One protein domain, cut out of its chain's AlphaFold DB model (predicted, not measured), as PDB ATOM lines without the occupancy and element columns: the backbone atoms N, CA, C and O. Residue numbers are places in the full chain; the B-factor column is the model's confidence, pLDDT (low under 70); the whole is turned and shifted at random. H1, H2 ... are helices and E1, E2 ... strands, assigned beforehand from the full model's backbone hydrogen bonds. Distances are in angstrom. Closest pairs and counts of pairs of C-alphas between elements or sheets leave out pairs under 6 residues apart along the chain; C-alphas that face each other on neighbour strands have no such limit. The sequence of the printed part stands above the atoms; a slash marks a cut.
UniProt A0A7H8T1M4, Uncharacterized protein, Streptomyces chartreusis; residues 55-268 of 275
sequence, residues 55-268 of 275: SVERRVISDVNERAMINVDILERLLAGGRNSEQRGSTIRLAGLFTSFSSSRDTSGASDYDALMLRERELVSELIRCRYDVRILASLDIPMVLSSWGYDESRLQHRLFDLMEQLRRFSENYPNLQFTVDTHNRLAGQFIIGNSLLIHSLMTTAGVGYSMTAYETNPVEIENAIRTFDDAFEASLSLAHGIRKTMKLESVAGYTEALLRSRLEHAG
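AT A GLANCE: This is residues 55 to 268 of the 275 residues of an uncharacterized protein of Streptomyces chartreusis (UniProt A0A7H8T1M4). A twisted sheet of seven strands is the middle of three layers: the long helix H6 crosses one face, and H1, H3 and H7 are on the other, H1 and H3 side by side. H5 and H7 run side by side at the E4 edge, where H6 and H7 make a corner. The printed part has 214 residues with seven named helices and seven named strands, in the order E1 H1 E2 H2 H3 E3 H4 H5 E4 E5 E6 E7 H6 H7; the class is mixed, helices and strands. The mixed sheet runs E1 E7 E6 E5 E2 E3 E4, and the whole is compact, radius of gyration of the C-alphas 17.0 A, spanning 46 by 39 by 32 A.

HOW THE PARTS SIT: E1, residues 59 to 61, is antiparallel to E7, residues 212 to 216, with N 61 and O 213 within hydrogen-bond range at 2.8 A. H1, residues 64 to 82, is on the sheet at a height over the sheet of 10.9 A and runs along the strands, at 24 degrees to E7 on the local plane. It touches H3, residues 112 to 129, at a shallow tilt of 24 degrees, the same way; the closest C-alphas, of Val 72 and Glu 120, are 5.3 A apart. E2, residues 92 to 97, is parallel to E3, residues 134 to 139 (N 94 and O 135, 2.8 A), and E3 to E4, residues 177 to 182 (N 182 and O 138, 2.8 A). With H2, residues 98 to 101, H4, residues 142 to 148, and H5, residues 153 to 173, they form two strand-helix-strand units, parallel neighbour strands with helices between, E2 H2 H3 E3 and E3 H4 H5 E4, both right-handed crossovers. H2 touches residues 159 to 163 of H5 alone, closest C-alphas Thr 99 and Arg 159, 6.4 A. H4 is not on the sheet, and H5 only grazes it with residues 167 to 171. E5, residues 190 to 193, E6, residues 197 to 202, and E7 form a meander, each strand the antiparallel neighbour of the one before (N 199 and O 191, 2.8 A; N 214 and O 200, 2.8 A); E5 is also antiparallel to E2 (N 95 and O 190, 2.8 A). H6, residues 219 to 247, is on the opposite face from H1, at a height over the sheet of 8.4 A, across the strands at 77 degrees to E6 on the local plane. With residues 240 to 244 alone it touches H7, residues 252 to 266, about perpendicular at 84 degrees, closest C-alphas Arg 244 and Tyr 255, 6.1 A. H7 touches H5 at a shallow tilt of 15 degrees, opposite ways, closest C-alphas Ala 253 and Arg 168, 5.9 A. Every O i to N i+4 pair is within hydrogen-bond range in H1, H3, H4, H6 and H7, and 16 of 17 in H5; H2 is too short for one.

IN THESE COORDINATES: E1 begins at C-alpha 59, (193.311, 184.987, 114.608). From first to last C-alpha H1 measures 26.9 A, H3 25.7 A, H5 30.6 A, H6 41.1 A and H7 21.1 A. H6 begins at C-alpha 219, (197.797, 170.304, 114.148), and H7 ends at C-alpha 266, (201.532, 181.637, 153.397).

THE WHOLE: The two C-alphas farthest apart, of Glu 86 and Gly 268, are 50.8 A apart. The printed part has no cut and no long link. Its mean pLDDT is 74.7; 69 residues are under 70, among them residues 99 to 110, 142 to 153 and 203 to 211.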
ATOM      1  N   SER A  55     185.330 175.245 111.973       51.88
ATOM      2  CA  SER A  55     186.131 176.127 111.122       51.88
ATOM      3  C   SER A  55     186.369 177.439 111.877       51.88
ATOM      4  O   SER A  55     185.563 178.373 111.811       51.88
ATOM      5  N   VAL A  56     187.440 177.492 112.661       59.34
ATOM      6  CA  VAL A  56     187.912 178.720 113.299       59.34
ATOM      7  C   VAL A  56     189.136 179.172 112.522       59.34
ATOM      8  O   VAL A  56     190.127 178.460 112.459       59.34
ATOM      9  N   GLU A  57     189.066 180.342 111.892       59.72
ATOM     10  CA  GLU A  57     190.251 180.918 111.259       59.72
ATOM     11  C   GLU A  57     191.265 181.328 112.327       59.72
ATOM     12  O   GLU A  57     190.898 181.862 113.382       59.72
ATOM     13  N   ARG A  58     192.549 181.107 112.031       66.44
ATOM     14  CA  ARG A  58     193.644 181.585 112.868       66.44
ATOM     15  C   ARG A  58     193.535 183.096 113.042       66.44
ATOM     16  O   ARG A  58     193.540 183.838 112.061       66.44
ATOM     17  N   ARG A  59     193.470 183.560 114.289       77.50
ATOM     18  CA  ARG A  59     193.311 184.987 114.608       77.50
ATOM     19  C   ARG A  59     193.864 185.331 115.980       77.50
ATOM     20  O   ARG A  59     193.899 184.486 116.871       77.50
ATOM     21  N   VAL A  60     194.258 186.591 116.136       80.88
ATOM     22  CA  VAL A  60     194.683 187.182 117.408       80.88
ATOM     23  C   VAL A  60     193.709 188.299 117.754       80.88
ATOM     24  O   VAL A  60     193.484 189.188 116.938       80.88
ATOM     25  N   ILE A  61     193.132 188.237 118.951       80.50
ATOM     26  CA  ILE A  61     192.089 189.156 119.413       80.50
ATOM     27  C   ILE A  61     192.572 189.861 120.670       80.50
ATOM     28  O   ILE A  61     192.982 189.214 121.634       80.50
ATOM     29  N   SER A  62     192.531 191.189 120.653       79.25
ATOM     30  CA  SER A  62     192.890 192.041 121.790       79.25
ATOM     31  C   SER A  62     191.673 192.582 122.544       79.25
ATOM     32  O   SER A  62     191.809 192.947 123.709       79.25
ATOM     33  N   ASP A  63     190.492 192.624 121.916       80.00
ATOM     34  CA  ASP A  63     189.263 193.087 122.559       80.00
ATOM     35  C   ASP A  63     188.637 191.992 123.439       80.00
ATOM     36  O   ASP A  63     188.402 190.856 123.015       80.00
ATOM     37  N   VAL A  64     188.361 192.339 124.698       76.69
ATOM     38  CA  VAL A  64     187.864 191.389 125.702       76.69
ATOM     39  C   VAL A  64     186.419 190.953 125.450       76.69
ATOM     40  O   VAL A  64     186.089 189.802 125.748       76.69
ATOM     41  N   ASN A  65     185.578 191.823 124.882       81.06
ATOM     42  CA  ASN A  65     184.188 191.505 124.556       81.06
ATOM     43  C   ASN A  65     184.121 190.625 123.313       81.06
ATOM     44  O   ASN A  65     183.420 189.616 123.315       81.06
ATOM     45  N   GLU A  66     184.895 190.961 122.282       82.00
ATOM     46  CA  GLU A  66     185.010 190.162 121.064       82.00
ATOM     47  C   GLU A  66     185.480 188.740 121.387       82.00
ATOM     48  O   GLU A  66     184.837 187.767 120.985       82.00
ATOM     49  N   ARG A  67     186.535 188.609 122.204       81.50
ATOM     50  CA  ARG A  67     187.014 187.317 122.716       81.50
ATOM     51  C   ARG A  67     185.904 186.539 123.426       81.50
ATOM     52  O   ARG A  67     185.713 185.356 123.153       81.50
ATOM     53  N   ALA A  68     185.182 187.186 124.342       81.56
ATOM     54  CA  ALA A  68     184.140 186.528 125.128       81.56
ATOM     55  C   ALA A  68     182.969 186.057 124.247       81.56
ATOM     56  O   ALA A  68     182.525 184.918 124.383       81.56
ATOM     57  N   MET A  69     182.528 186.877 123.286       84.31
ATOM     58  CA  MET A  69     181.500 186.492 122.310       84.31
ATOM     59  C   MET A  69     181.932 185.287 121.470       84.31
ATOM     60  O   MET A  69     181.148 184.365 121.257       84.31
ATOM     61  N   ILE A  70     183.183 185.275 121.012       85.69
ATOM     62  CA  ILE A  70     183.720 184.182 120.198       85.69
ATOM     63  C   ILE A  70     183.824 182.886 120.995       85.69
ATOM     64  O   ILE A  70     183.461 181.831 120.479       85.69
ATOM     65  N   ASN A  71     184.301 182.945 122.239       86.38
ATOM     66  CA  ASN A  71     184.375 181.763 123.094       86.38
ATOM     67  C   ASN A  71     182.982 181.167 123.335       86.38
ATOM     68  O   ASN A  71     182.815 179.953 123.225       86.38
ATOM     69  N   VAL A  72     181.982 182.016 123.598       87.44
ATOM     70  CA  VAL A  72     180.581 181.594 123.742       87.44
ATOM     71  C   VAL A  72     180.076 180.918 122.462       87.44
ATOM     72  O   VAL A  72     179.593 179.792 122.537       87.44
ATOM     73  N   ASP A  73     180.260 181.531 121.288       85.69
ATOM     74  CA  ASP A  73     179.842 180.952 119.997       85.69
ATOM     75  C   ASP A  73     180.521 179.596 119.717       85.69
ATOM     76  O   ASP A  73     179.863 178.641 119.299       85.69
ATOM     77  N   ILE A  74     181.820 179.461 120.007       87.38
ATOM     78  CA  ILE A  74     182.554 178.193 119.855       87.38
ATOM     79  C   ILE A  74     181.964 177.104 120.758       87.38
ATOM     80  O   ILE A  74     181.720 175.987 120.297       87.38
ATOM     81  N   LEU A  75     181.720 177.416 122.033       86.56
ATOM     82  CA  LEU A  75     181.173 176.466 123.002       86.56
ATOM     83  C   LEU A  75     179.736 176.050 122.657       86.56
ATOM     84  O   LEU A  75     179.391 174.872 122.771       86.56
ATOM     85  N   GLU A  76     178.906 176.981 122.185       86.94
ATOM     86  CA  GLU A  76     177.541 176.683 121.736       86.94
ATOM     87  C   GLU A  76     177.534 175.772 120.505       86.94
ATOM     88  O   GLU A  76     176.788 174.788 120.467       86.94
ATOM     89  N   ARG A  77     178.410 176.032 119.525       82.06
ATOM     90  CA  ARG A  77     178.583 175.158 118.353       82.06
ATOM     91  C   ARG A  77     179.079 173.775 118.743       82.06
ATOM     92  O   ARG A  77     178.583 172.782 118.210       82.06
ATOM     93  N   LEU A  78     180.026 173.708 119.677       82.56
ATOM     94  CA  LEU A  78     180.546 172.452 120.199       82.56
ATOM     95  C   LEU A  78     179.416 171.622 120.824       82.56
ATOM     96  O   LEU A  78     179.221 170.473 120.433       82.56
ATOM     97  N   LEU A  79     178.616 172.219 121.711       82.88
ATOM     98  CA  LEU A  79     177.470 171.558 122.344       82.88
ATOM     99  C   LEU A  79     176.399 171.132 121.335       82.88
ATOM    100  O   LEU A  79     175.861 170.028 121.437       82.88
ATOM    101  N   ALA A  80     176.095 171.976 120.348       80.25
ATOM    102  CA  ALA A  80     175.147 171.641 119.290       80.25
ATOM    103  C   ALA A  80     175.640 170.463 118.432       80.25
ATOM    104  O   ALA A  80     174.852 169.578 118.098       80.25
ATOM    105  N   GLY A  81     176.935 170.419 118.107       70.75
ATOM    106  CA  GLY A  81     177.558 169.314 117.377       70.75
ATOM    107  C   GLY A  81     177.579 168.011 118.178       70.75
ATOM    108  O   GLY A  81     177.216 166.961 117.651       70.75
ATOM    109  N   GLY A  82     177.922 168.082 119.468       68.75
ATOM    110  CA  GLY A  82     177.966 166.925 120.368       68.75
ATOM    111  C   GLY A  82     176.615 166.261 120.592       68.75
ATOM    112  O   GLY A  82     176.531 165.038 120.615       68.75
ATOM    113  N   ARG A  83     175.534 167.045 120.687       65.06
ATOM    114  CA  ARG A  83     174.164 166.511 120.832       65.06
ATOM    115  C   ARG A  83     173.700 165.686 119.627       65.06
ATOM    116  O   ARG A  83     172.778 164.890 119.770       65.06
ATOM    117  N   ASN A  84     174.325 165.876 118.465       58.28
ATOM    118  CA  ASN A  84     173.961 165.221 117.210       58.28
ATOM    119  C   ASN A  84     174.903 164.064 116.825       58.28
ATOM    120  O   ASN A  84     174.704 163.448 115.780       58.28
ATOM    121  N   SER A  85     175.927 163.777 117.635       57.88
ATOM    122  CA  SER A  85     176.936 162.750 117.366       57.88
ATOM    123  C   SER A  85     176.772 161.559 118.315       57.88
ATOM    124  O   SER A  85     176.702 161.735 119.527       57.88
ATOM    125  N   GLU A  86     176.751 160.334 117.780       55.66
ATOM    126  CA  GLU A  86     176.792 159.098 118.587       55.66
ATOM    127  C   GLU A  86     178.207 158.768 119.112       55.66
ATOM    128  O   GLU A  86     178.384 157.821 119.880       55.66
ATOM    129  N   GLN A  87     179.234 159.526 118.713       55.72
ATOM    130  CA  GLN A  87     180.614 159.322 119.162       55.72
ATOM    131  C   GLN A  87     180.894 160.045 120.485       55.72
ATOM    132  O   GLN A  87     180.374 161.132 120.738       55.72
ATOM    133  N   ARG A  88     181.766 159.457 121.323       57.81
ATOM    134  CA  ARG A  88     182.323 160.136 122.508       57.81
ATOM    135  C   ARG A  88     182.901 161.488 122.081       57.81
ATOM    136  O   ARG A  88     183.721 161.534 121.168       57.81
ATOM    137  N   GLY A  89     182.449 162.564 122.729       64.12
ATOM    138  CA  GLY A  89     182.912 163.921 122.446       64.12
ATOM    139  C   GLY A  89     184.423 164.062 122.646       64.12
ATOM    140  O   GLY A  89     185.017 163.353 123.457       64.12
ATOM    141  N   SER A  90     185.049 164.970 121.898       76.31
ATOM    142  CA  SER A  90     186.484 165.251 121.988       76.31
ATOM    143  C   SER A  90     186.910 165.625 123.413       76.31
ATOM    144  O   SER A  90     186.157 166.275 124.134       76.31
ATOM    145  N   THR A  91     188.134 165.276 123.816       88.62
ATOM    146  CA  THR A  91     188.656 165.704 125.121       88.62
ATOM    147  C   THR A  91     188.860 167.218 125.150       88.62
ATOM    148  O   THR A  91     189.554 167.785 124.304       88.62
ATOM    149  N   ILE A  92     188.271 167.860 126.150       90.88
ATOM    150  CA  ILE A  92     188.329 169.294 126.422       90.88
ATOM    151  C   ILE A  92     189.360 169.514 127.525       90.88
ATOM    152  O   ILE A  92     189.230 168.960 128.615       90.88
ATOM    153  N   ARG A  93     190.390 170.318 127.257       92.50
ATOM    154  CA  ARG A  93     191.453 170.630 128.224       92.50
ATOM    155  C   ARG A  93     191.431 172.112 128.552       92.50
ATOM    156  O   ARG A  93     191.526 172.938 127.651       92.50
ATOM    157  N   LEU A  94     191.312 172.441 129.829       90.00
ATOM    158  CA  LEU A  94     191.209 173.810 130.328       90.00
ATOM    159  C   LEU A  94     192.332 174.062 131.329       90.00
ATOM    160  O   LEU A  94     192.347 173.455 132.398       90.00
ATOM    161  N   ALA A  95     193.257 174.963 131.011       86.88
ATOM    162  CA  ALA A  95     194.247 175.470 131.952       86.88
ATOM    163  C   ALA A  95     194.011 176.958 132.193       86.88
ATOM    164  O   ALA A  95     193.984 177.781 131.279       86.88
ATOM    165  N   GLY A  96     193.840 177.331 133.451       78.31
ATOM    166  CA  GLY A  96     193.506 178.701 133.802       78.31
ATOM    167  C   GLY A  96     193.633 178.934 135.286       78.31
ATOM    168  O   GLY A  96     193.736 177.998 136.068       78.31
ATOM    169  N   LEU A  97     193.624 180.197 135.683       73.56
ATOM    170  CA  LEU A  97     193.608 180.541 137.097       73.56
ATOM    171  C   LEU A  97     192.296 180.075 137.727       73.56
ATOM    172  O   LEU A  97     191.244 180.106 137.088       73.56
ATOM    173  N   PHE A  98     192.358 179.631 138.980       70.31
ATOM    174  CA  PHE A  98     191.217 179.015 139.659       70.31
ATOM    175  C   PHE A  98     189.964 179.919 139.644       70.31
ATOM    176  O   PHE A  98     188.839 179.442 139.507       70.31
ATOM    177  N   THR A  99     190.153 181.240 139.722       65.00
ATOM    178  CA  THR A  99     189.068 182.233 139.729       65.00
ATOM    179  C   THR A  99     188.277 182.254 138.421       65.00
ATOM    180  O   THR A  99     187.108 182.651 138.414       65.00
ATOM    181  N   SER A 100     188.874 181.804 137.313       67.94
ATOM    182  CA  SER A 100     188.189 181.650 136.029       67.94
ATOM    183  C   SER A 100     187.084 180.600 136.104       67.94
ATOM    184  O   SER A 100     186.071 180.766 135.424       67.94
ATOM    185  N   PHE A 101     187.217 179.616 136.997       68.69
ATOM    186  CA  PHE A 101     186.278 178.507 137.170       68.69
ATOM    187  C   PHE A 101     185.205 178.750 138.243       68.69
ATOM    188  O   PHE A 101     184.195 178.065 138.237       68.69
ATOM    189  N   SER A 102     185.367 179.745 139.120       68.81
ATOM    190  CA  SER A 102     184.339 180.116 140.108       68.81
ATOM    191  C   SER A 102     183.142 180.813 139.445       68.81
ATOM    192  O   SER A 102     183.337 181.808 138.745       68.81
ATOM    193  N   SER A 103     181.908 180.354 139.687       64.44
ATOM    194  CA  SER A 103     180.666 181.025 139.267       64.44
ATOM    195  C   SER A 103     180.331 182.285 140.052       64.44
ATOM    196  O   SER A 103     179.632 183.139 139.508       64.44
ATOM    197  N   SER A 104     180.859 182.462 141.264       59.28
ATOM    198  CA  SER A 104     180.591 183.674 142.027       59.28
ATOM    199  C   SER A 104     181.240 184.886 141.342       59.28
ATOM    200  O   SER A 104     182.465 185.034 141.197       59.28
ATOM    201  N   ARG A 105     180.384 185.754 140.807       60.84
ATOM    202  CA  ARG A 105     180.722 187.109 140.378       60.84
ATOM    203  C   ARG A 105     179.741 188.054 141.035       60.84
ATOM    204  O   ARG A 105     178.564 187.742 141.176       60.84
ATOM    205  N   ASP A 106     180.266 189.207 141.413       52.41
ATOM    206  CA  ASP A 106     179.453 190.317 141.857       52.41
ATOM    207  C   ASP A 106     178.611 190.786 140.661       52.41
ATOM    208  O   ASP A 106     179.155 191.181 139.630       52.41
ATOM    209  N   THR A 107     177.291 190.625 140.751       51.03
ATOM    210  CA  THR A 107     176.323 191.015 139.711       51.03
ATOM    211  C   THR A 107     175.900 192.477 139.843       51.03
ATOM    212  O   THR A 107     175.071 192.962 139.066       51.03
ATOM    213  N   SER A 108     176.471 193.202 140.812       42.56
ATOM    214  CA  SER A 108     176.219 194.619 141.042       42.56
ATOM    215  C   SER A 108     176.881 195.480 139.951       42.56
ATOM    216  O   SER A 108     177.973 196.016 140.096       42.56
ATOM    217  N   GLY A 109     176.193 195.596 138.811       50.62
ATOM    218  CA  GLY A 109     176.618 196.405 137.659       50.62
ATOM    219  C   GLY A 109     177.012 195.595 136.424       50.62
ATOM    220  O   GLY A 109     177.982 195.953 135.766       50.62
ATOM    221  N   ALA A 110     176.277 194.513 136.129       57.81
ATOM    222  CA  ALA A 110     176.555 193.567 135.047       57.81
ATOM    223  C   ALA A 110     176.879 194.256 133.709       57.81
ATOM    224  O   ALA A 110     175.990 194.709 132.988       57.81
ATOM    225  N   SER A 111     178.171 194.313 133.385       70.38
ATOM    226  CA  SER A 111     178.630 194.662 132.047       70.38
ATOM    227  C   SER A 111     178.288 193.522 131.077       70.38
ATOM    228  O   SER A 111     178.214 192.360 131.487       70.38
ATOM    229  N   ASP A 112     178.122 193.820 129.785       75.44
ATOM    230  CA  ASP A 112     177.909 192.784 128.756       75.44
ATOM    231  C   ASP A 112     179.022 191.719 128.790       75.44
ATOM    232  O   ASP A 112     178.772 190.525 128.615       75.44
ATOM    233  N   TYR A 113     180.247 192.136 129.122       78.00
ATOM    234  CA  TYR A 113     181.382 191.247 129.345       78.00
ATOM    235  C   TYR A 113     181.140 190.240 130.476       78.00
ATOM    236  O   TYR A 113     181.431 189.052 130.330       78.00
ATOM    237  N   ASP A 114     180.609 190.689 131.614       73.38
ATOM    238  CA  ASP A 114     180.339 189.813 132.756       73.38
ATOM    239  C   ASP A 114     179.263 188.774 132.434       73.38
ATOM    240  O   ASP A 114     179.406 187.611 132.823       73.38
ATOM    241  N   ALA A 115     178.237 189.169 131.675       79.12
ATOM    242  CA  ALA A 115     177.206 188.256 131.193       79.12
ATOM    243  C   ALA A 115     177.791 187.185 130.256       79.12
ATOM    244  O   ALA A 115     177.509 185.996 130.425       79.12
ATOM    245  N   LEU A 116     178.666 187.576 129.322       82.25
ATOM    246  CA  LEU A 116     179.344 186.641 128.418       82.25
ATOM    247  C   LEU A 116     180.264 185.669 129.169       82.25
ATOM    248  O   LEU A 116     180.261 184.475 128.882       82.25
ATOM    249  N   MET A 117     181.004 186.145 130.172       77.88
ATOM    250  CA  MET A 117     181.866 185.291 130.999       77.88
ATOM    251  C   MET A 117     181.066 184.298 131.853       77.88
ATOM    252  O   MET A 117     181.513 183.170 132.071       77.88
ATOM    253  N   LEU A 118     179.899 184.700 132.367       79.19
ATOM    254  CA  LEU A 118     178.999 183.783 133.069       79.19
ATOM    255  C   LEU A 118     178.465 182.719 132.105       79.19
ATOM    256  O   LEU A 118     178.523 181.529 132.416       79.19
ATOM    257  N   ARG A 119     178.042 183.134 130.907       84.12
ATOM    258  CA  ARG A 119     177.563 182.231 129.858       84.12
ATOM    259  C   ARG A 119     178.629 181.223 129.425       84.12
ATOM    260  O   ARG A 119     178.329 180.037 129.317       84.12
ATOM    261  N   GLU A 120     179.875 181.657 129.238       83.81
ATOM    262  CA  GLU A 120     181.015 180.777 128.930       83.81
ATOM    263  C   GLU A 120     181.137 179.645 129.970       83.81
ATOM    264  O   GLU A 120     181.288 178.475 129.621       83.81
ATOM    265  N   ARG A 121     180.983 179.965 131.259       79.81
ATOM    266  CA  ARG A 121     181.066 178.988 132.361       79.81
ATOM    267  C   ARG A 121     179.886 178.026 132.406       79.81
ATOM    268  O   ARG A 121     180.075 176.836 132.674       79.81
ATOM    269  N   GLU A 122     178.679 178.523 132.154       83.81
ATOM    270  CA  GLU A 122     177.490 177.677 132.029       83.81
ATOM    271  C   GLU A 122     177.673 176.658 130.905       83.81
ATOM    272  O   GLU A 122     177.421 175.471 131.103       83.81
ATOM    273  N   LEU A 123     178.201 177.097 129.762       86.00
ATOM    274  CA  LEU A 123     178.467 176.232 128.615       86.00
ATOM    275  C   LEU A 123     179.556 175.192 128.913       86.00
ATOM    276  O   LEU A 123     179.399 174.027 128.554       86.00
ATOM    277  N   VAL A 124     180.621 175.557 129.638       84.50
ATOM    278  CA  VAL A 124     181.614 174.578 130.126       84.50
ATOM    279  C   VAL A 124     180.963 173.543 131.050       84.50
ATOM    280  O   VAL A 124     181.221 172.345 130.924       84.50
ATOM    281  N   SER A 125     180.065 173.972 131.937       83.00
ATOM    282  CA  SER A 125     179.300 173.057 132.793       83.00
ATOM    283  C   SER A 125     178.374 172.147 131.978       83.00
ATOM    284  O   SER A 125     178.216 170.967 132.299       83.00
ATOM    285  N   GLU A 126     177.774 172.661 130.903       85.31
ATOM    286  CA  GLU A 126     176.986 171.866 129.962       85.31
ATOM    287  C   GLU A 126     177.838 170.836 129.213       85.31
ATOM    288  O   GLU A 126     177.375 169.710 129.042       85.31
ATOM    289  N   LEU A 127     179.085 171.149 128.837       84.31
ATOM    290  CA  LEU A 127     179.988 170.173 128.205       84.31
ATOM    291  C   LEU A 127     180.215 168.963 129.116       84.31
ATOM    292  O   LEU A 127     180.096 167.818 128.670       84.31
ATOM    293  N   ILE A 128     180.445 169.210 130.410       82.00
ATOM    294  CA  ILE A 128     180.582 168.155 131.424       82.00
ATOM    295  C   ILE A 128     179.304 167.303 131.480       82.00
ATOM    296  O   ILE A 128     179.369 166.071 131.469       82.00
ATOM    297  N   ARG A 129     178.124 167.939 131.475       82.25
ATOM    298  CA  ARG A 129     176.822 167.245 131.501       82.25
ATOM    299  C   ARG A 129     176.539 166.449 130.225       82.25
ATOM    300  O   ARG A 129     175.917 165.391 130.297       82.25
ATOM    301  N   CYS A 130     177.021 166.918 129.078       79.38
ATOM    302  CA  CYS A 130     176.898 166.261 127.778       79.38
ATOM    303  C   CYS A 130     177.933 165.144 127.549       79.38
ATOM    304  O   CYS A 130     178.072 164.678 126.422       79.38
ATOM    305  N   ARG A 131     178.616 164.670 128.604       77.19
ATOM    306  CA  ARG A 131     179.581 163.552 128.571       77.19
ATOM    307  C   ARG A 131     180.814 163.795 127.692       77.19
ATOM    308  O   ARG A 131     181.402 162.835 127.197       77.19
ATOM    309  N   TYR A 132     181.225 165.049 127.519       84.19
ATOM    310  CA  TYR A 132     182.576 165.334 127.037       84.19
ATOM    311  C   TYR A 132     183.594 164.929 128.102       84.19
ATOM    312  O   TYR A 132     183.356 165.156 129.288       84.19
ATOM    313  N   ASP A 133     184.733 164.372 127.701       86.75
ATOM    314  CA  ASP A 133     185.848 164.168 128.626       86.75
ATOM    315  C   ASP A 133     186.503 165.528 128.896       86.75
ATOM    316  O   ASP A 133     187.055 166.144 127.985       86.75
ATOM    317  N   VAL A 134     186.419 166.028 130.130       88.50
ATOM    318  CA  VAL A 134     186.903 167.364 130.507       88.50
ATOM    319  C   VAL A 134     188.046 167.236 131.507       88.50
ATOM    320  O   VAL A 134     187.894 166.624 132.562       88.50
ATOM    321  N   ARG A 135     189.191 167.851 131.201       90.94
ATOM    322  CA  ARG A 135     190.354 167.957 132.088       90.94
ATOM    323  C   ARG A 135     190.605 169.411 132.450       90.94
ATOM    324  O   ARG A 135     190.790 170.242 131.563       90.94
ATOM    325  N   ILE A 136     190.646 169.712 133.741       88.19
ATOM    326  CA  ILE A 136     190.861 171.067 134.256       88.19
ATOM    327  C   ILE A 136     192.144 171.117 135.085       88.19
ATOM    328  O   ILE A 136     192.250 170.461 136.122       88.19
ATOM    329  N   LEU A 137     193.091 171.937 134.640       86.69
ATOM    330  CA  LEU A 137     194.306 172.302 135.360       86.69
ATOM    331  C   LEU A 137     194.141 173.720 135.923       86.69
ATOM    332  O   LEU A 137     194.376 174.715 135.233       86.69
ATOM    333  N   ALA A 138     193.700 173.822 137.175       82.94
ATOM    334  CA  ALA A 138     193.491 175.113 137.816       82.94
ATOM    335  C   ALA A 138     194.793 175.623 138.434       82.94
ATOM    336  O   ALA A 138     195.350 174.989 139.326       82.94
ATOM    337  N   SER A 139     195.266 176.788 138.007       78.00
ATOM    338  CA  SER A 139     196.390 177.428 138.665       78.00
ATOM    339  C   SER A 139     195.960 178.170 139.925       78.00
ATOM    340  O   SER A 139     195.015 178.964 139.909       78.00
ATOM    341  N   LEU A 140     196.693 177.925 141.008       73.75
ATOM    342  CA  LEU A 140     196.510 178.571 142.297       73.75
ATOM    343  C   LEU A 140     197.742 179.414 142.657       73.75
ATOM    344  O   LEU A 140     198.570 179.014 143.474       73.75
ATOM    345  N   ASP A 141     197.848 180.592 142.041       70.88
ATOM    346  CA  ASP A 141     198.838 181.617 142.388       70.88
ATOM    347  C   ASP A 141     198.153 182.782 143.120       70.88
ATOM    348  O   ASP A 141     197.739 183.779 142.528       70.88
ATOM    349  N   ILE A 142     197.967 182.617 144.431       67.56
ATOM    350  CA  ILE A 142     197.273 183.593 145.285       67.56
ATOM    351  C   ILE A 142     197.982 184.958 145.310       67.56
ATOM    352  O   ILE A 142     197.289 185.966 145.150       67.56
ATOM    353  N   PRO A 143     199.324 185.038 145.436       65.19
ATOM    354  CA  PRO A 143     200.032 186.311 145.334       65.19
ATOM    355  C   PRO A 143     199.761 187.054 144.024       65.19
ATOM    356  O   PRO A 143     199.508 188.261 144.047       65.19
ATOM    357  N   MET A 144     199.760 186.358 142.881       67.06
ATOM    358  CA  MET A 144     199.435 186.977 141.591       67.06
ATOM    359  C   MET A 144     197.994 187.498 141.562       67.06
ATOM    360  O   MET A 144     197.750 188.622 141.125       67.06
ATOM    361  N   VAL A 145     197.045 186.709 142.068       64.38
ATOM    362  CA  VAL A 145     195.620 187.068 142.107       64.38
ATOM    363  C   VAL A 145     195.371 188.310 142.973       64.38
ATOM    364  O   VAL A 145     194.645 189.207 142.545       64.38
ATOM    365  N   LEU A 146     195.993 188.398 144.151       63.44
ATOM    366  CA  LEU A 146     195.859 189.554 145.050       63.44
ATOM    367  C   LEU A 146     196.542 190.809 144.488       63.44
ATOM    368  O   LEU A 146     195.984 191.900 144.544       63.44
ATOM    369  N   SER A 147     197.742 190.662 143.918       62.44
ATOM    370  CA  SER A 147     198.549 191.802 143.457       62.44
ATOM    371  C   SER A 147     198.123 192.369 142.102       62.44
ATOM    372  O   SER A 147     198.230 193.573 141.885       62.44
ATOM    373  N   SER A 148     197.669 191.520 141.177       58.12
ATOM    374  CA  SER A 148     197.498 191.908 139.770       58.12
ATOM    375  C   SER A 148     196.043 192.113 139.367       58.12
ATOM    376  O   SER A 148     195.782 192.786 138.371       58.12
ATOM    377  N   TRP A 149     195.089 191.523 140.095       59.88
ATOM    378  CA  TRP A 149     193.690 191.446 139.659       59.88
ATOM    379  C   TRP A 149     192.706 192.210 140.544       59.88
ATOM    380  O   TRP A 149     191.514 192.231 140.244       59.88
ATOM    381  N   GLY A 150     193.198 192.864 141.601       58.59
ATOM    382  CA  GLY A 150     192.402 193.773 142.425       58.59
ATOM    383  C   GLY A 150     191.275 193.094 143.203       58.59
ATOM    384  O   GLY A 150     190.295 193.751 143.543       58.59
ATOM    385  N   TYR A 151     191.378 191.787 143.463       63.50
ATOM    386  CA  TYR A 151     190.480 191.135 144.413       63.50
ATOM    387  C   TYR A 151     190.860 191.558 145.828       63.50
ATOM    388  O   TYR A 151     192.012 191.401 146.229       63.50
ATOM    389  N   ASP A 152     189.883 192.043 146.589       69.75
ATOM    390  CA  ASP A 152     190.005 192.039 148.038       69.75
ATOM    391  C   ASP A 152     189.947 190.598 148.578       69.75
ATOM    392  O   ASP A 152     189.540 189.651 147.891       69.75
ATOM    393  N   GLU A 153     190.390 190.432 149.822       69.25
ATOM    394  CA  GLU A 153     190.451 189.129 150.477       69.25
ATOM    395  C   GLU A 153     189.069 188.469 150.561       69.25
ATOM    396  O   GLU A 153     188.945 187.294 150.234       69.25
ATOM    397  N   SER A 154     188.010 189.208 150.898       71.56
ATOM    398  CA  SER A 154     186.657 188.649 151.033       71.56
ATOM    399  C   SER A 154     186.146 188.061 149.714       71.56
ATOM    400  O   SER A 154     185.630 186.939 149.665       71.56
ATOM    401  N   ARG A 155     186.366 188.769 148.606       71.69
ATOM    402  CA  ARG A 155     186.008 188.318 147.262       71.69
ATOM    403  C   ARG A 155     186.840 187.119 146.833       71.69
ATOM    404  O   ARG A 155     186.308 186.207 146.200       71.69
ATOM    405  N   LEU A 156     188.128 187.088 147.178       72.56
ATOM    406  CA  LEU A 156     188.982 185.928 146.940       72.56
ATOM    407  C   LEU A 156     188.445 184.687 147.663       72.56
ATOM    408  O   LEU A 156     188.302 183.630 147.045       72.56
ATOM    409  N   GLN A 157     188.115 184.834 148.946       71.44
ATOM    410  CA  GLN A 157     187.563 183.769 149.778       71.44
ATOM    411  C   GLN A 157     186.262 183.234 149.180       71.44
ATOM    412  O   GLN A 157     186.157 182.042 148.902       71.44
ATOM    413  N   HIS A 158     185.303 184.112 148.881       75.62
ATOM    414  CA  HIS A 158     184.010 183.714 148.326       75.62
ATOM    415  C   HIS A 158     184.138 182.925 147.010       75.62
ATOM    416  O   HIS A 158     183.409 181.962 146.771       75.62
ATOM    417  N   ARG A 159     185.107 183.284 146.158       74.19
ATOM    418  CA  ARG A 159     185.393 182.559 144.908       74.19
ATOM    419  C   ARG A 159     186.034 181.199 145.130       74.19
ATOM    420  O   ARG A 159     185.780 180.267 144.370       74.19
ATOM    421  N   LEU A 160     186.863 181.085 146.158       73.50
ATOM    422  CA  LEU A 160     187.454 179.815 146.551       73.50
ATOM    423  C   LEU A 160     186.406 178.847 147.091       73.50
ATOM    424  O   LEU A 160     186.387 177.698 146.655       73.50
ATOM    425  N   PHE A 161     185.504 179.310 147.957       74.88
ATOM    426  CA  PHE A 161     184.396 178.492 148.461       74.88
ATOM    427  C   PHE A 161     183.486 177.996 147.340       74.88
ATOM    428  O   PHE A 161     183.215 176.801 147.251       74.88
ATOM    429  N   ASP A 162     183.072 178.889 146.444       77.31
ATOM    430  CA  ASP A 162     182.218 178.526 145.313       77.31
ATOM    431  C   ASP A 162     182.901 177.508 144.377       77.31
ATOM    432  O   ASP A 162     182.286 176.512 143.994       77.31
ATOM    433  N   LEU A 163     184.199 177.669 144.078       76.25
ATOM    434  CA  LEU A 163     184.945 176.663 143.314       76.25
ATOM    435  C   LEU A 163     184.977 175.308 144.038       76.25
ATOM    436  O   LEU A 163     184.767 174.268 143.413       76.25
ATOM    437  N   MET A 164     185.231 175.308 145.347       73.75
ATOM    438  CA  MET A 164     185.269 174.090 146.159       73.75
ATOM    439  C   MET A 164     183.932 173.349 146.153       73.75
ATOM    440  O   MET A 164     183.894 172.128 145.962       73.75
ATOM    441  N   GLU A 165     182.834 174.083 146.312       76.44
ATOM    442  CA  GLU A 165     181.490 173.522 146.285       76.44
ATOM    443  C   GLU A 165     181.164 172.918 144.913       76.44
ATOM    444  O   GLU A 165     180.665 171.791 144.822       76.44
ATOM    445  N   GLN A 166     181.504 173.624 143.831       75.06
ATOM    446  CA  GLN A 166     181.315 173.123 142.474       75.06
ATOM    447  C   GLN A 166     182.112 171.853 142.212       75.06
ATOM    448  O   GLN A 166     181.558 170.880 141.705       75.06
ATOM    449  N   LEU A 167     183.394 171.831 142.574       72.69
ATOM    450  CA  LEU A 167     184.244 170.663 142.365       72.69
ATOM    451  C   LEU A 167     183.732 169.449 143.122       72.69
ATOM    452  O   LEU A 167     183.707 168.353 142.560       72.69
ATOM    453  N   ARG A 168     183.263 169.636 144.360       72.25
ATOM    454  CA  ARG A 168     182.629 168.560 145.121       72.25
ATOM    455  C   ARG A 168     181.411 168.018 144.369       72.25
ATOM    456  O   ARG A 168     181.386 166.832 144.047       72.25
ATOM    457  N   ARG A 169     180.477 168.894 143.979       74.56
ATOM    458  CA  ARG A 169     179.273 168.519 143.214       74.56
ATOM    459  C   ARG A 169     179.608 167.813 141.899       74.56
ATOM    460  O   ARG A 169     178.935 166.848 141.545       74.56
ATOM    461  N   PHE A 170     180.620 168.272 141.164       72.94
ATOM    462  CA  PHE A 170     180.969 167.664 139.885       72.94
ATOM    463  C   PHE A 170     181.708 166.332 140.045       72.94
ATOM    464  O   PHE A 170     181.387 165.382 139.335       72.94
ATOM    465  N   SER A 171     182.647 166.235 140.989       68.06
ATOM    466  CA  SER A 171     183.438 165.017 141.215       68.06
ATOM    467  C   SER A 171     182.592 163.816 141.651       68.06
ATOM    468  O   SER A 171     182.912 162.685 141.300       68.06
ATOM    469  N   GLU A 172     181.493 164.059 142.370       71.94
ATOM    470  CA  GLU A 172     180.566 163.013 142.816       71.94
ATOM    471  C   GLU A 172     179.640 162.529 141.684       71.94
ATOM    472  O   GLU A 172     179.257 161.361 141.656       71.94
ATOM    473  N   ASN A 173     179.291 163.410 140.739       76.81
ATOM    474  CA  ASN A 173     178.219 163.164 139.768       76.81
ATOM    475  C   ASN A 173     178.701 162.925 138.324       76.81
ATOM    476  O   ASN A 173     177.932 162.410 137.510       76.81
ATOM    477  N   TYR A 174     179.945 163.287 137.986       79.75
ATOM    478  CA  TYR A 174     180.447 163.272 136.606       79.75
ATOM    479  C   TYR A 174     181.841 162.629 136.508       79.75
ATOM    480  O   TYR A 174     182.852 163.314 136.670       79.75
ATOM    481  N   PRO A 175     181.936 161.323 136.185       80.94
ATOM    482  CA  PRO A 175     183.219 160.615 136.092       80.94
ATOM    483  C   PRO A 175     184.083 161.050 134.894       80.94
ATOM    484  O   PRO A 175     185.265 160.723 134.834       80.94
ATOM    485  N   ASN A 176     183.497 161.770 133.937       81.88
ATOM    486  CA  ASN A 176     184.164 162.341 132.765       81.88
ATOM    487  C   ASN A 176     184.895 163.662 133.062       81.88
ATOM    488  O   ASN A 176     185.580 164.182 132.184       81.88
ATOM    489  N   LEU A 177     184.760 164.211 134.275       85.12
ATOM    490  CA  LEU A 177     185.519 165.376 134.716       85.12
ATOM    491  C   LEU A 177     186.740 164.939 135.530       85.12
ATOM    492  O   LEU A 177     186.619 164.270 136.555       85.12
ATOM    493  N   GLN A 178     187.918 165.402 135.122       86.50
ATOM    494  CA  GLN A 178     189.149 165.293 135.895       86.50
ATOM    495  C   GLN A 178     189.647 166.695 136.250       86.50
ATOM    496  O   GLN A 178     189.717 167.578 135.397       86.50
ATOM    497  N   PHE A 179     190.012 166.899 137.513       84.19
ATOM    498  CA  PHE A 179     190.450 168.193 138.029       84.19
ATOM    499  C   PHE A 179     191.731 168.042 138.845       84.19
ATOM    500  O   PHE A 179     191.843 167.134 139.671       84.19
ATOM    501  N   THR A 180     192.676 168.956 138.646       83.50
ATOM    502  CA  THR A 180     193.884 169.065 139.465       83.50
ATOM    503  C   THR A 180     194.348 170.518 139.567       83.50
ATOM    504  O   THR A 180     193.886 171.388 138.827       83.50
ATOM    505  N   VAL A 181     195.251 170.785 140.510       78.81
ATOM    506  CA  VAL A 181     195.750 172.132 140.808       78.81
ATOM    507  C   VAL A 181     197.227 172.243 140.446       78.81
ATOM    508  O   VAL A 181     198.034 171.448 140.925       78.81
ATOM    509  N   ASP A 182     197.581 173.261 139.659       77.44
ATOM    510  CA  ASP A 182     198.966 173.653 139.377       77.44
ATOM    511  C   ASP A 182     199.381 174.846 140.251       77.44
ATOM    512  O   ASP A 182     198.774 175.918 140.231       77.44
ATOM    513  N   THR A 183     200.469 174.695 140.999       67.50
ATOM    514  CA  THR A 183     201.024 175.771 141.831       67.50
ATOM    515  C   THR A 183     202.020 176.668 141.096       67.50
ATOM    516  O   THR A 183     202.572 177.570 141.716       67.50
ATOM    517  N   HIS A 184     202.310 176.407 139.816       66.81
ATOM    518  CA  HIS A 184     203.360 177.099 139.054       66.81
ATOM    519  C   HIS A 184     202.830 177.946 137.886       66.81
ATOM    520  O   HIS A 184     203.631 178.522 137.153       66.81
ATOM    521  N   ASN A 185     201.507 178.002 137.705       68.25
ATOM    522  CA  ASN A 185     200.810 178.801 136.694       68.25
ATOM    523  C   ASN A 185     201.357 178.660 135.263       68.25
ATOM    524  O   ASN A 185     201.363 179.615 134.485       68.25
ATOM    525  N   ARG A 186     201.844 177.466 134.900       66.56
ATOM    526  CA  ARG A 186     202.665 177.280 133.686       66.56
ATOM    527  C   ARG A 186     201.876 177.437 132.390       66.56
ATOM    528  O   ARG A 186     202.458 177.765 131.363       66.56
ATOM    529  N   LEU A 187     200.573 177.169 132.441       76.31
ATOM    530  CA  LEU A 187     199.695 177.056 131.273       76.31
ATOM    531  C   LEU A 187     198.446 177.943 131.388       76.31
ATOM    532  O   LEU A 187     197.434 177.667 130.749       76.31
ATOM    533  N   ALA A 188     198.478 178.985 132.226       71.12
ATOM    534  CA  ALA A 188     197.314 179.842 132.442       71.12
ATOM    535  C   ALA A 188     196.742 180.395 131.131       71.12
ATOM    536  O   ALA A 188     197.448 181.011 130.334       71.12
ATOM    537  N   GLY A 189     195.429 180.240 130.960       76.25
ATOM    538  CA  GLY A 189     194.699 180.815 129.839       76.25
ATOM    539  C   GLY A 189     194.811 179.998 128.559       76.25
ATOM    540  O   GLY A 189     194.756 180.597 127.489       76.25
ATOM    541  N   GLN A 190     194.974 178.673 128.660       87.56
ATOM    542  CA  GLN A 190     194.896 177.740 127.536       87.56
ATOM    543  C   GLN A 190     193.585 176.951 127.569       87.56
ATOM    544  O   GLN A 190     193.160 176.449 128.611       87.56
ATOM    545  N   PHE A 191     192.965 176.795 126.407       90.19
ATOM    546  CA  PHE A 191     191.774 175.993 126.197       90.19
ATOM    547  C   PHE A 191     191.924 175.202 124.892       90.19
ATOM    548  O   PHE A 191     192.032 175.784 123.816       90.19
ATOM    549  N   ILE A 192     191.964 173.872 124.991       91.19
ATOM    550  CA  ILE A 192     192.152 172.958 123.861       91.19
ATOM    551  C   ILE A 192     190.884 172.128 123.664       91.19
ATOM    552  O   ILE A 192     190.395 171.496 124.606       91.19
ATOM    553  N   ILE A 193     190.376 172.104 122.433       90.25
ATOM    554  CA  ILE A 193     189.201 171.330 122.027       90.25
ATOM    555  C   ILE A 193     189.665 170.214 121.092       90.25
ATOM    556  O   ILE A 193     189.953 170.451 119.916       90.25
ATOM    557  N   GLY A 194     189.734 168.988 121.618       86.19
ATOM    558  CA  GLY A 194     190.199 167.833 120.854       86.19
ATOM    559  C   GLY A 194     191.585 168.066 120.266       86.19
ATOM    560  O   GLY A 194     192.478 168.531 120.969       86.19
ATOM    561  N   ASN A 195     191.728 167.760 118.977       84.56
ATOM    562  CA  ASN A 195     192.937 168.018 118.191       84.56
ATOM    563  C   ASN A 195     192.727 169.159 117.179       84.56
ATOM    564  O   ASN A 195     193.534 169.320 116.268       84.56
ATOM    565  N   SER A 196     191.634 169.914 117.316       83.75
ATOM    566  CA  SER A 196     191.120 170.782 116.249       83.75
ATOM    567  C   SER A 196     191.325 172.267 116.545       83.75
ATOM    568  O   SER A 196     191.467 173.064 115.622       83.75
ATOM    569  N   LEU A 197     191.331 172.657 117.825       88.00
ATOM    570  CA  LEU A 197     191.467 174.058 118.214       88.00
ATOM    571  C   LEU A 197     192.259 174.218 119.507       88.00
ATOM    572  O   LEU A 197     191.937 173.607 120.528       88.00
ATOM    573  N   LEU A 198     193.228 175.126 119.468       89.31
ATOM    574  CA  LEU A 198     193.911 175.681 120.629       89.31
ATOM    575  C   LEU A 198     193.546 177.164 120.753       89.31
ATOM    576  O   LEU A 198     193.783 177.955 119.847       89.31
ATOM    577  N   ILE A 199     192.997 177.551 121.898       90.06
ATOM    578  CA  ILE A 199     192.770 178.941 122.290       90.06
ATOM    579  C   ILE A 199     193.755 179.240 123.409       90.06
ATOM    580  O   ILE A 199     193.748 178.550 124.427       90.06
ATOM    581  N   HIS A 200     194.611 180.244 123.257       86.94
ATOM    582  CA  HIS A 200     195.568 180.567 124.307       86.94
ATOM    583  C   HIS A 200     195.836 182.057 124.458       86.94
ATOM    584  O   HIS A 200     195.860 182.825 123.498       86.94
ATOM    585  N   SER A 201     196.057 182.461 125.704       79.31
ATOM    586  CA  SER A 201     196.491 183.812 126.036       79.31
ATOM    587  C   SER A 201     197.952 184.026 125.629       79.31
ATOM    588  O   SER A 201     198.831 183.224 125.942       79.31
ATOM    589  N   LEU A 202     198.217 185.138 124.958       73.06
ATOM    590  CA  LEU A 202     199.534 185.694 124.691       73.06
ATOM    591  C   LEU A 202     199.790 186.792 125.728       73.06
ATOM    592  O   LEU A 202     199.016 187.746 125.839       73.06
ATOM    593  N   MET A 203     200.870 186.668 126.503       60.06
ATOM    594  CA  MET A 203     201.275 187.737 127.414       60.06
ATOM    595  C   MET A 203     201.764 188.944 126.611       60.06
ATOM    596  O   MET A 203     202.742 188.840 125.871       60.06
ATOM    597  N   THR A 204     201.120 190.100 126.781       42.97
ATOM    598  CA  THR A 204     201.728 191.384 126.426       42.97
ATOM    599  C   THR A 204     202.558 191.875 127.599       42.97
ATOM    600  O   THR A 204     202.135 191.857 128.753       42.97
ATOM    601  N   THR A 205     203.779 192.274 127.289       33.16
ATOM    602  CA  THR A 205     204.804 192.750 128.209       33.16
ATOM    603  C   THR A 205     204.286 193.822 129.179       33.16
ATOM    604  O   THR A 205     203.656 194.785 128.763       33.16
ATOM    605  N   ALA A 206     204.644 193.654 130.457       32.69
ATOM    606  CA  ALA A 206     204.687 194.642 131.542       32.69
ATOM    607  C   ALA A 206     203.432 195.513 131.800       32.69
ATOM    608  O   ALA A 206     203.252 196.583 131.228       32.69
ATOM    609  N   GLY A 207     202.666 195.132 132.829       38.34
ATOM    610  CA  GLY A 207     201.988 196.100 133.707       38.34
ATOM    611  C   GLY A 207     200.518 196.415 133.431       38.34
ATOM    612  O   GLY A 207     199.917 197.119 134.237       38.34
ATOM    613  N   VAL A 208     199.905 195.887 132.370       36.38
ATOM    614  CA  VAL A 208     198.462 196.065 132.128       36.38
ATOM    615  C   VAL A 208     197.835 194.711 131.806       36.38
ATOM    616  O   VAL A 208     198.258 194.027 130.881       36.38
ATOM    617  N   GLY A 209     196.852 194.310 132.615       45.59
ATOM    618  CA  GLY A 209     196.246 192.976 132.662       45.59
ATOM    619  C   GLY A 209     195.364 192.576 131.474       45.59
ATOM    620  O   GLY A 209     194.337 191.939 131.689       45.59
ATOM    621  N   TYR A 210     195.746 192.913 130.242       52.06
ATOM    622  CA  TYR A 210     195.055 192.453 129.037       52.06
ATOM    623  C   TYR A 210     195.959 191.524 128.234       52.06
ATOM    624  O   TYR A 210     196.946 191.964 127.658       52.06
ATOM    625  N   SER A 211     195.628 190.232 128.195       62.88
ATOM    626  CA  SER A 211     196.267 189.272 127.296       62.88
ATOM    627  C   SER A 211     195.576 189.296 125.933       62.88
ATOM    628  O   SER A 211     194.351 189.207 125.843       62.88
ATOM    629  N   MET A 212     196.354 189.375 124.850       74.62
ATOM    630  CA  MET A 212     195.819 189.019 123.533       74.62
ATOM    631  C   MET A 212     195.464 187.530 123.549       74.62
ATOM    632  O   MET A 212     196.145 186.744 124.200       74.62
ATOM    633  N   THR A 213     194.420 187.116 122.841       84.19
ATOM    634  CA  THR A 213     194.047 185.700 122.720       84.19
ATOM    635  C   THR A 213     194.270 185.232 121.296       84.19
ATOM    636  O   THR A 213     193.759 185.839 120.357       84.19
ATOM    637  N   ALA A 214     195.040 184.161 121.135       85.75
ATOM    638  CA  ALA A 214     195.268 183.501 119.863       85.75
ATOM    639  C   ALA A 214     194.371 182.267 119.728       85.75
ATOM    640  O   ALA A 214     194.190 181.513 120.685       85.75
ATOM    641  N   TYR A 215     193.836 182.079 118.526       88.81
ATOM    642  CA  TYR A 215     193.107 180.888 118.097       88.81
ATOM    643  C   TYR A 215     193.963 180.193 117.043       88.81
ATOM    644  O   TYR A 215     194.278 180.802 116.020       88.81
ATOM    645  N   GLU A 216     194.357 178.954 117.305       86.19
ATOM    646  CA  GLU A 216     195.297 178.179 116.503       86.19
ATOM    647  C   GLU A 216     194.670 176.854 116.065       86.19
ATOM    648  O   GLU A 216     194.037 176.157 116.861       86.19
ATOM    649  N   THR A 217     194.858 176.519 114.790       85.69
ATOM    650  CA  THR A 217     194.330 175.306 114.144       85.69
ATOM    651  C   THR A 217     195.431 174.439 113.536       85.69
ATOM    652  O   THR A 217     195.138 173.401 112.952       85.69
ATOM    653  N   ASN A 218     196.700 174.846 113.644       82.25
ATOM    654  CA  ASN A 218     197.845 174.060 113.209       82.25
ATOM    655  C   ASN A 218     197.945 172.763 114.039       82.25
ATOM    656  O   ASN A 218     198.224 172.837 115.242       82.25
ATOM    657  N   PRO A 219     197.797 171.573 113.421       81.75
ATOM    658  CA  PRO A 219     197.797 170.304 114.148       81.75
ATOM    659  C   PRO A 219     199.074 170.063 114.956       81.75
ATOM    660  O   PRO A 219     199.012 169.514 116.049       81.75
ATOM    661  N   VAL A 220     200.228 170.518 114.455       84.88
ATOM    662  CA  VAL A 220     201.522 170.345 115.135       84.88
ATOM    663  C   VAL A 220     201.597 171.199 116.401       84.88
ATOM    664  O   VAL A 220     202.137 170.769 117.420       84.88
ATOM    665  N   GLU A 221     201.067 172.421 116.361       85.62
ATOM    666  CA  GLU A 221     201.033 173.304 117.533       85.62
ATOM    667  C   GLU A 221     200.044 172.782 118.577       85.62
ATOM    668  O   GLU A 221     200.375 172.727 119.763       85.62
ATOM    669  N   ILE A 222     198.880 172.305 118.129       85.69
ATOM    670  CA  ILE A 222     197.868 171.699 118.997       85.69
ATOM    671  C   ILE A 222     198.404 170.426 119.657       85.69
ATOM    672  O   ILE A 222     198.283 170.280 120.869       85.69
ATOM    673  N   GLU A 223     199.038 169.523 118.907       87.69
ATOM    674  CA  GLU A 223     199.600 168.281 119.453       87.69
ATOM    675  C   GLU A 223     200.679 168.563 120.509       87.69
ATOM    676  O   GLU A 223     200.689 167.954 121.582       87.69
ATOM    677  N   ASN A 224     201.553 169.540 120.250       87.88
ATOM    678  CA  ASN A 224     202.544 169.967 121.234       87.88
ATOM    679  C   ASN A 224     201.881 170.548 122.491       87.88
ATOM    680  O   ASN A 224     202.287 170.193 123.599       87.88
ATOM    681  N   ALA A 225     200.855 171.390 122.336       89.56
ATOM    682  CA  ALA A 225     200.112 171.956 123.461       89.56
ATOM    683  C   ALA A 225     199.386 170.874 124.275       89.56
ATOM    684  O   ALA A 225     199.422 170.911 125.504       89.56
ATOM    685  N   ILE A 226     198.794 169.875 123.611       92.50
ATOM    686  CA  ILE A 226     198.173 168.711 124.255       92.50
ATOM    687  C   ILE A 226     199.199 167.957 125.089       92.50
ATOM    688  O   ILE A 226     198.940 167.706 126.264       92.50
ATOM    689  N   ARG A 227     200.363 167.628 124.514       91.44
ATOM    690  CA  ARG A 227     201.422 166.914 125.238       91.44
ATOM    691  C   ARG A 227     201.860 167.698 126.471       91.44
ATOM    692  O   ARG A 227     201.902 167.148 127.562       91.44
ATOM    693  N   THR A 228     202.131 168.993 126.314       91.31
ATOM    694  CA  THR A 228     202.542 169.852 127.431       91.31
ATOM    695  C   THR A 228     201.467 169.952 128.514       91.31
ATOM    696  O   THR A 228     201.799 169.911 129.701       91.31
ATOM    697  N   PHE A 229     200.193 170.062 128.131       92.31
ATOM    698  CA  PHE A 229     199.083 170.054 129.078       92.31
ATOM    699  C   PHE A 229     198.992 168.721 129.818       92.31
ATOM    700  O   PHE A 229     198.951 168.720 131.045       92.31
ATOM    701  N   ASP A 230     198.967 167.600 129.093       91.88
ATOM    702  CA  ASP A 230     198.787 166.272 129.678       91.88
ATOM    703  C   ASP A 230     199.968 165.926 130.610       91.88
ATOM    704  O   ASP A 230     199.737 165.465 131.725       91.88
ATOM    705  N   ASP A 231     201.210 166.272 130.249       90.44
ATOM    706  CA  ASP A 231     202.384 166.109 131.121       90.44
ATOM    707  C   ASP A 231     202.242 166.902 132.436       90.44
ATOM    708  O   ASP A 231     202.476 166.379 133.531       90.44
ATOM    709  N   ALA A 232     201.842 168.177 132.348       88.06
ATOM    710  CA  ALA A 232     201.643 169.027 133.523       88.06
ATOM    711  C   ALA A 232     200.466 168.547 134.388       88.06
ATOM    712  O   ALA A 232     200.535 168.588 135.623       88.06
ATOM    713  N   PHE A 233     199.399 168.079 133.745       90.31
ATOM    714  CA  PHE A 233     198.209 167.552 134.393       90.31
ATOM    715  C   PHE A 233     198.526 166.278 135.180       90.31
ATOM    716  O   PHE A 233     198.237 166.216 136.375       90.31
ATOM    717  N   GLU A 234     199.192 165.301 134.559       89.56
ATOM    718  CA  GLU A 234     199.555 164.032 135.199       89.56
ATOM    719  C   GLU A 234     200.581 164.217 136.322       89.56
ATOM    720  O   GLU A 234     200.471 163.593 137.383       89.56
ATOM    721  N   ALA A 235     201.547 165.129 136.150       86.44
ATOM    722  CA  ALA A 235     202.479 165.489 137.217       86.44
ATOM    723  C   ALA A 235     201.744 166.077 138.434       86.44
ATOM    724  O   ALA A 235     202.001 165.682 139.576       86.44
ATOM    725  N   SER A 236     200.789 166.981 138.194       84.25
ATOM    726  CA  SER A 236     199.982 167.607 139.249       84.25
ATOM    727  C   SER A 236     199.052 166.596 139.923       84.25
ATOM    728  O   SER A 236     198.914 166.591 141.146       84.25
ATOM    729  N   LEU A 237     198.443 165.697 139.146       83.44
ATOM    730  CA  LEU A 237     197.595 164.618 139.651       83.44
ATOM    731  C   LEU A 237     198.388 163.632 140.521       83.44
ATOM    732  O   LEU A 237     197.934 163.257 141.603       83.44
ATOM    733  N   SER A 238     199.592 163.259 140.089       81.31
ATOM    734  CA  SER A 238     200.496 162.376 140.836       81.31
ATOM    735  C   SER A 238     200.931 163.001 142.161       81.31
ATOM    736  O   SER A 238     200.908 162.337 143.201       81.31
ATOM    737  N   LEU A 239     201.267 164.296 142.149       72.56
ATOM    738  CA  LEU A 239     201.585 165.054 143.358       72.56
ATOM    739  C   LEU A 239     200.385 165.101 144.314       72.56
ATOM    740  O   LEU A 239     200.528 164.783 145.495       72.56
ATOM    741  N   ALA A 240     199.196 165.418 143.796       72.75
ATOM    742  CA  ALA A 240     197.959 165.435 144.570       72.75
ATOM    743  C   ALA A 240     197.664 164.066 145.198       72.75
ATOM    744  O   ALA A 240     197.331 163.983 146.379       72.75
ATOM    745  N   HIS A 241     197.837 162.978 144.445       73.81
ATOM    746  CA  HIS A 241     197.668 161.620 144.958       73.81
ATOM    747  C   HIS A 241     198.662 161.300 146.087       73.81
ATOM    748  O   HIS A 241     198.259 160.793 147.138       73.81
ATOM    749  N   GLY A 242     199.944 161.634 145.908       63.75
ATOM    750  CA  GLY A 242     200.980 161.443 146.925       63.75
ATOM    751  C   GLY A 242     200.686 162.210 148.216       63.75
ATOM    752  O   GLY A 242     200.758 161.641 149.309       63.75
ATOM    753  N   ILE A 243     200.278 163.476 148.099       62.53
ATOM    754  CA  ILE A 243     199.911 164.320 149.244       62.53
ATOM    755  C   ILE A 243     198.653 163.785 149.927       62.53
ATOM    756  O   ILE A 243     198.662 163.604 151.142       62.53
ATOM    757  N   ARG A 244     197.601 163.436 149.175       72.75
ATOM    758  CA  ARG A 244     196.372 162.839 149.728       72.75
ATOM    759  C   ARG A 244     196.653 161.586 150.537       72.75
ATOM    760  O   ARG A 244     196.150 161.452 151.648       72.75
ATOM    761  N   LYS A 245     197.482 160.689 150.005       70.81
ATOM    762  CA  LYS A 245     197.879 159.461 150.699       70.81
ATOM    763  C   LYS A 245     198.654 159.763 151.984       70.81
ATOM    764  O   LYS A 245     198.421 159.116 153.000       70.81
ATOM    765  N   THR A 246     199.545 160.751 151.943       60.72
ATOM    766  CA  THR A 246     200.390 161.144 153.082       60.72
ATOM    767  C   THR A 246     199.579 161.834 154.181       60.72
ATOM    768  O   THR A 246     199.755 161.539 155.360       60.72
ATOM    769  N   MET A 247     198.647 162.706 153.794       64.69
ATOM    770  CA  MET A 247     197.793 163.493 154.690       64.69
ATOM    771  C   MET A 247     196.468 162.800 155.043       64.69
ATOM    772  O   MET A 247     195.668 163.366 155.780       64.69
ATOM    773  N   LYS A 248     196.231 161.580 154.539       73.81
ATOM    774  CA  LYS A 248     194.988 160.804 154.712       73.81
ATOM    775  C   LYS A 248     193.726 161.564 154.272       73.81
ATOM    776  O   LYS A 248     192.695 161.505 154.930       73.81
ATOM    777  N   LEU A 249     193.809 162.271 153.145       71.12
ATOM    778  CA  LEU A 249     192.695 163.040 152.586       71.12
ATOM    779  C   LEU A 249     191.854 162.171 151.642       71.12
ATOM    780  O   LEU A 249     192.326 161.713 150.594       71.12
ATOM    781  N   GLU A 250     190.587 161.973 151.999       68.75
ATOM    782  CA  GLU A 250     189.689 161.016 151.340       68.75
ATOM    783  C   GLU A 250     189.222 161.463 149.945       68.75
ATOM    784  O   GLU A 250     188.932 160.616 149.101       68.75
ATOM    785  N   SER A 251     189.254 162.761 149.620       67.69
ATOM    786  CA  SER A 251     188.746 163.299 148.345       67.69
ATOM    787  C   SER A 251     189.689 164.316 147.686       67.69
ATOM    788  O   SER A 251     190.587 164.868 148.323       67.69
ATOM    789  N   VAL A 252     189.498 164.557 146.378       65.50
ATOM    790  CA  VAL A 252     190.185 165.643 145.644       65.50
ATOM    791  C   VAL A 252     189.797 166.997 146.232       65.50
ATOM    792  O   VAL A 252     190.669 167.835 146.423       65.50
ATOM    793  N   ALA A 253     188.527 167.169 146.610       66.25
ATOM    794  CA  ALA A 253     188.067 168.366 147.300       66.25
ATOM    795  C   ALA A 253     188.832 168.592 148.620       66.25
ATOM    796  O   ALA A 253     189.375 169.670 148.830       66.25
ATOM    797  N   GLY A 254     188.991 167.563 149.460       65.94
ATOM    798  CA  GLY A 254     189.760 167.684 150.707       65.94
ATOM    799  C   GLY A 254     191.235 168.049 150.479       65.94
ATOM    800  O   GLY A 254     191.822 168.795 151.257       65.94
ATOM    801  N   TYR A 255     191.834 167.579 149.379       68.88
ATOM    802  CA  TYR A 255     193.173 168.011 148.963       68.88
ATOM    803  C   TYR A 255     193.223 169.467 148.518       68.88
ATOM    804  O   TYR A 255     194.099 170.206 148.966       68.88
ATOM    805  N   THR A 256     192.300 169.882 147.653       67.12
ATOM    806  CA  THR A 256     192.233 171.265 147.185       67.12
ATOM    807  C   THR A 256     192.007 172.214 148.360       67.12
ATOM    808  O   THR A 256     192.699 173.221 148.442       67.12
ATOM    809  N   GLU A 257     191.152 171.862 149.322       70.88
ATOM    810  CA  GLU A 257     190.932 172.644 150.541       70.88
ATOM    811  C   GLU A 257     192.202 172.773 151.397       70.88
ATOM    812  O   GLU A 257     192.582 173.879 151.781       70.88
ATOM    813  N   ALA A 258     192.908 171.666 151.657       70.31
ATOM    814  CA  ALA A 258     194.156 171.686 152.422       70.31
ATOM    815  C   ALA A 258     195.248 172.522 151.729       70.31
ATOM    816  O   ALA A 258     195.961 173.293 152.377       70.31
ATOM    817  N   LEU A 259     195.357 172.405 150.403       71.38
ATOM    818  CA  LEU A 259     196.285 173.197 149.599       71.38
ATOM    819  C   LEU A 259     195.923 174.687 149.635       71.38
ATOM    820  O   LEU A 259     196.811 175.527 149.768       71.38
ATOM    821  N   LEU A 260     194.632 175.011 149.548       69.38
ATOM    822  CA  LEU A 260     194.129 176.378 149.639       69.38
ATOM    823  C   LEU A 260     194.456 177.008 150.987       69.38
ATOM    824  O   LEU A 260     195.096 178.058 151.008       69.38
ATOM    825  N   ARG A 261     194.105 176.341 152.093       69.81
ATOM    826  CA  ARG A 261     194.439 176.787 153.456       69.81
ATOM    827  C   ARG A 261     195.928 177.092 153.590       69.81
ATOM    828  O   ARG A 261     196.293 178.205 153.950       69.81
ATOM    829  N   SER A 262     196.786 176.157 153.176       71.31
ATOM    830  CA  SER A 262     198.242 176.326 153.244       71.31
ATOM    831  C   SER A 262     198.756 177.523 152.430       71.31
ATOM    832  O   SER A 262     199.668 178.233 152.867       71.31
ATOM    833  N   ARG A 263     198.184 177.770 151.243       69.12
ATOM    834  CA  ARG A 263     198.571 178.898 150.380       69.12
ATOM    835  C   ARG A 263     198.075 180.241 150.910       69.12
ATOM    836  O   ARG A 263     198.777 181.232 150.743       69.12
ATOM    837  N   LEU A 264     196.910 180.266 151.546       67.31
ATOM    838  CA  LEU A 264     196.325 181.465 152.147       67.31
ATOM    839  C   LEU A 264     197.071 181.858 153.422       67.31
ATOM    840  O   LEU A 264     197.456 183.017 153.556       67.31
ATOM    841  N   GLU A 265     197.412 180.882 154.267       69.75
ATOM    842  CA  GLU A 265     198.300 181.074 155.421       69.75
ATOM    843  C   GLU A 265     199.659 181.651 154.998       69.75
ATOM    844  O   GLU A 265     200.124 182.630 155.576       69.75
ATOM    845  N   HIS A 266     200.276 181.102 153.943       68.25
ATOM    846  CA  HIS A 266     201.532 181.637 153.397       68.25
ATOM    847  C   HIS A 266     201.399 183.060 152.845       68.25
ATOM    848  O   HIS A 266     202.366 183.816 152.878       68.25
ATOM    849  N   ALA A 267     200.227 183.420 152.321       59.75
ATOM    850  CA  ALA A 267     199.940 184.762 151.829       59.75
ATOM    851  C   ALA A 267     199.562 185.746 152.954       59.75
ATOM    852  O   ALA A 267     199.336 186.918 152.669       59.75
ATOM    853  N   GLY A 268     199.496 185.294 154.214       62.72
ATOM    854  CA  GLY A 268     199.072 186.114 155.351       62.72
ATOM    855  C   GLY A 268     197.569 186.409 155.379       62.72
ATOM    856  O   GLY A 268     197.146 187.294 156.115       62.72
TER     857      GLY A 268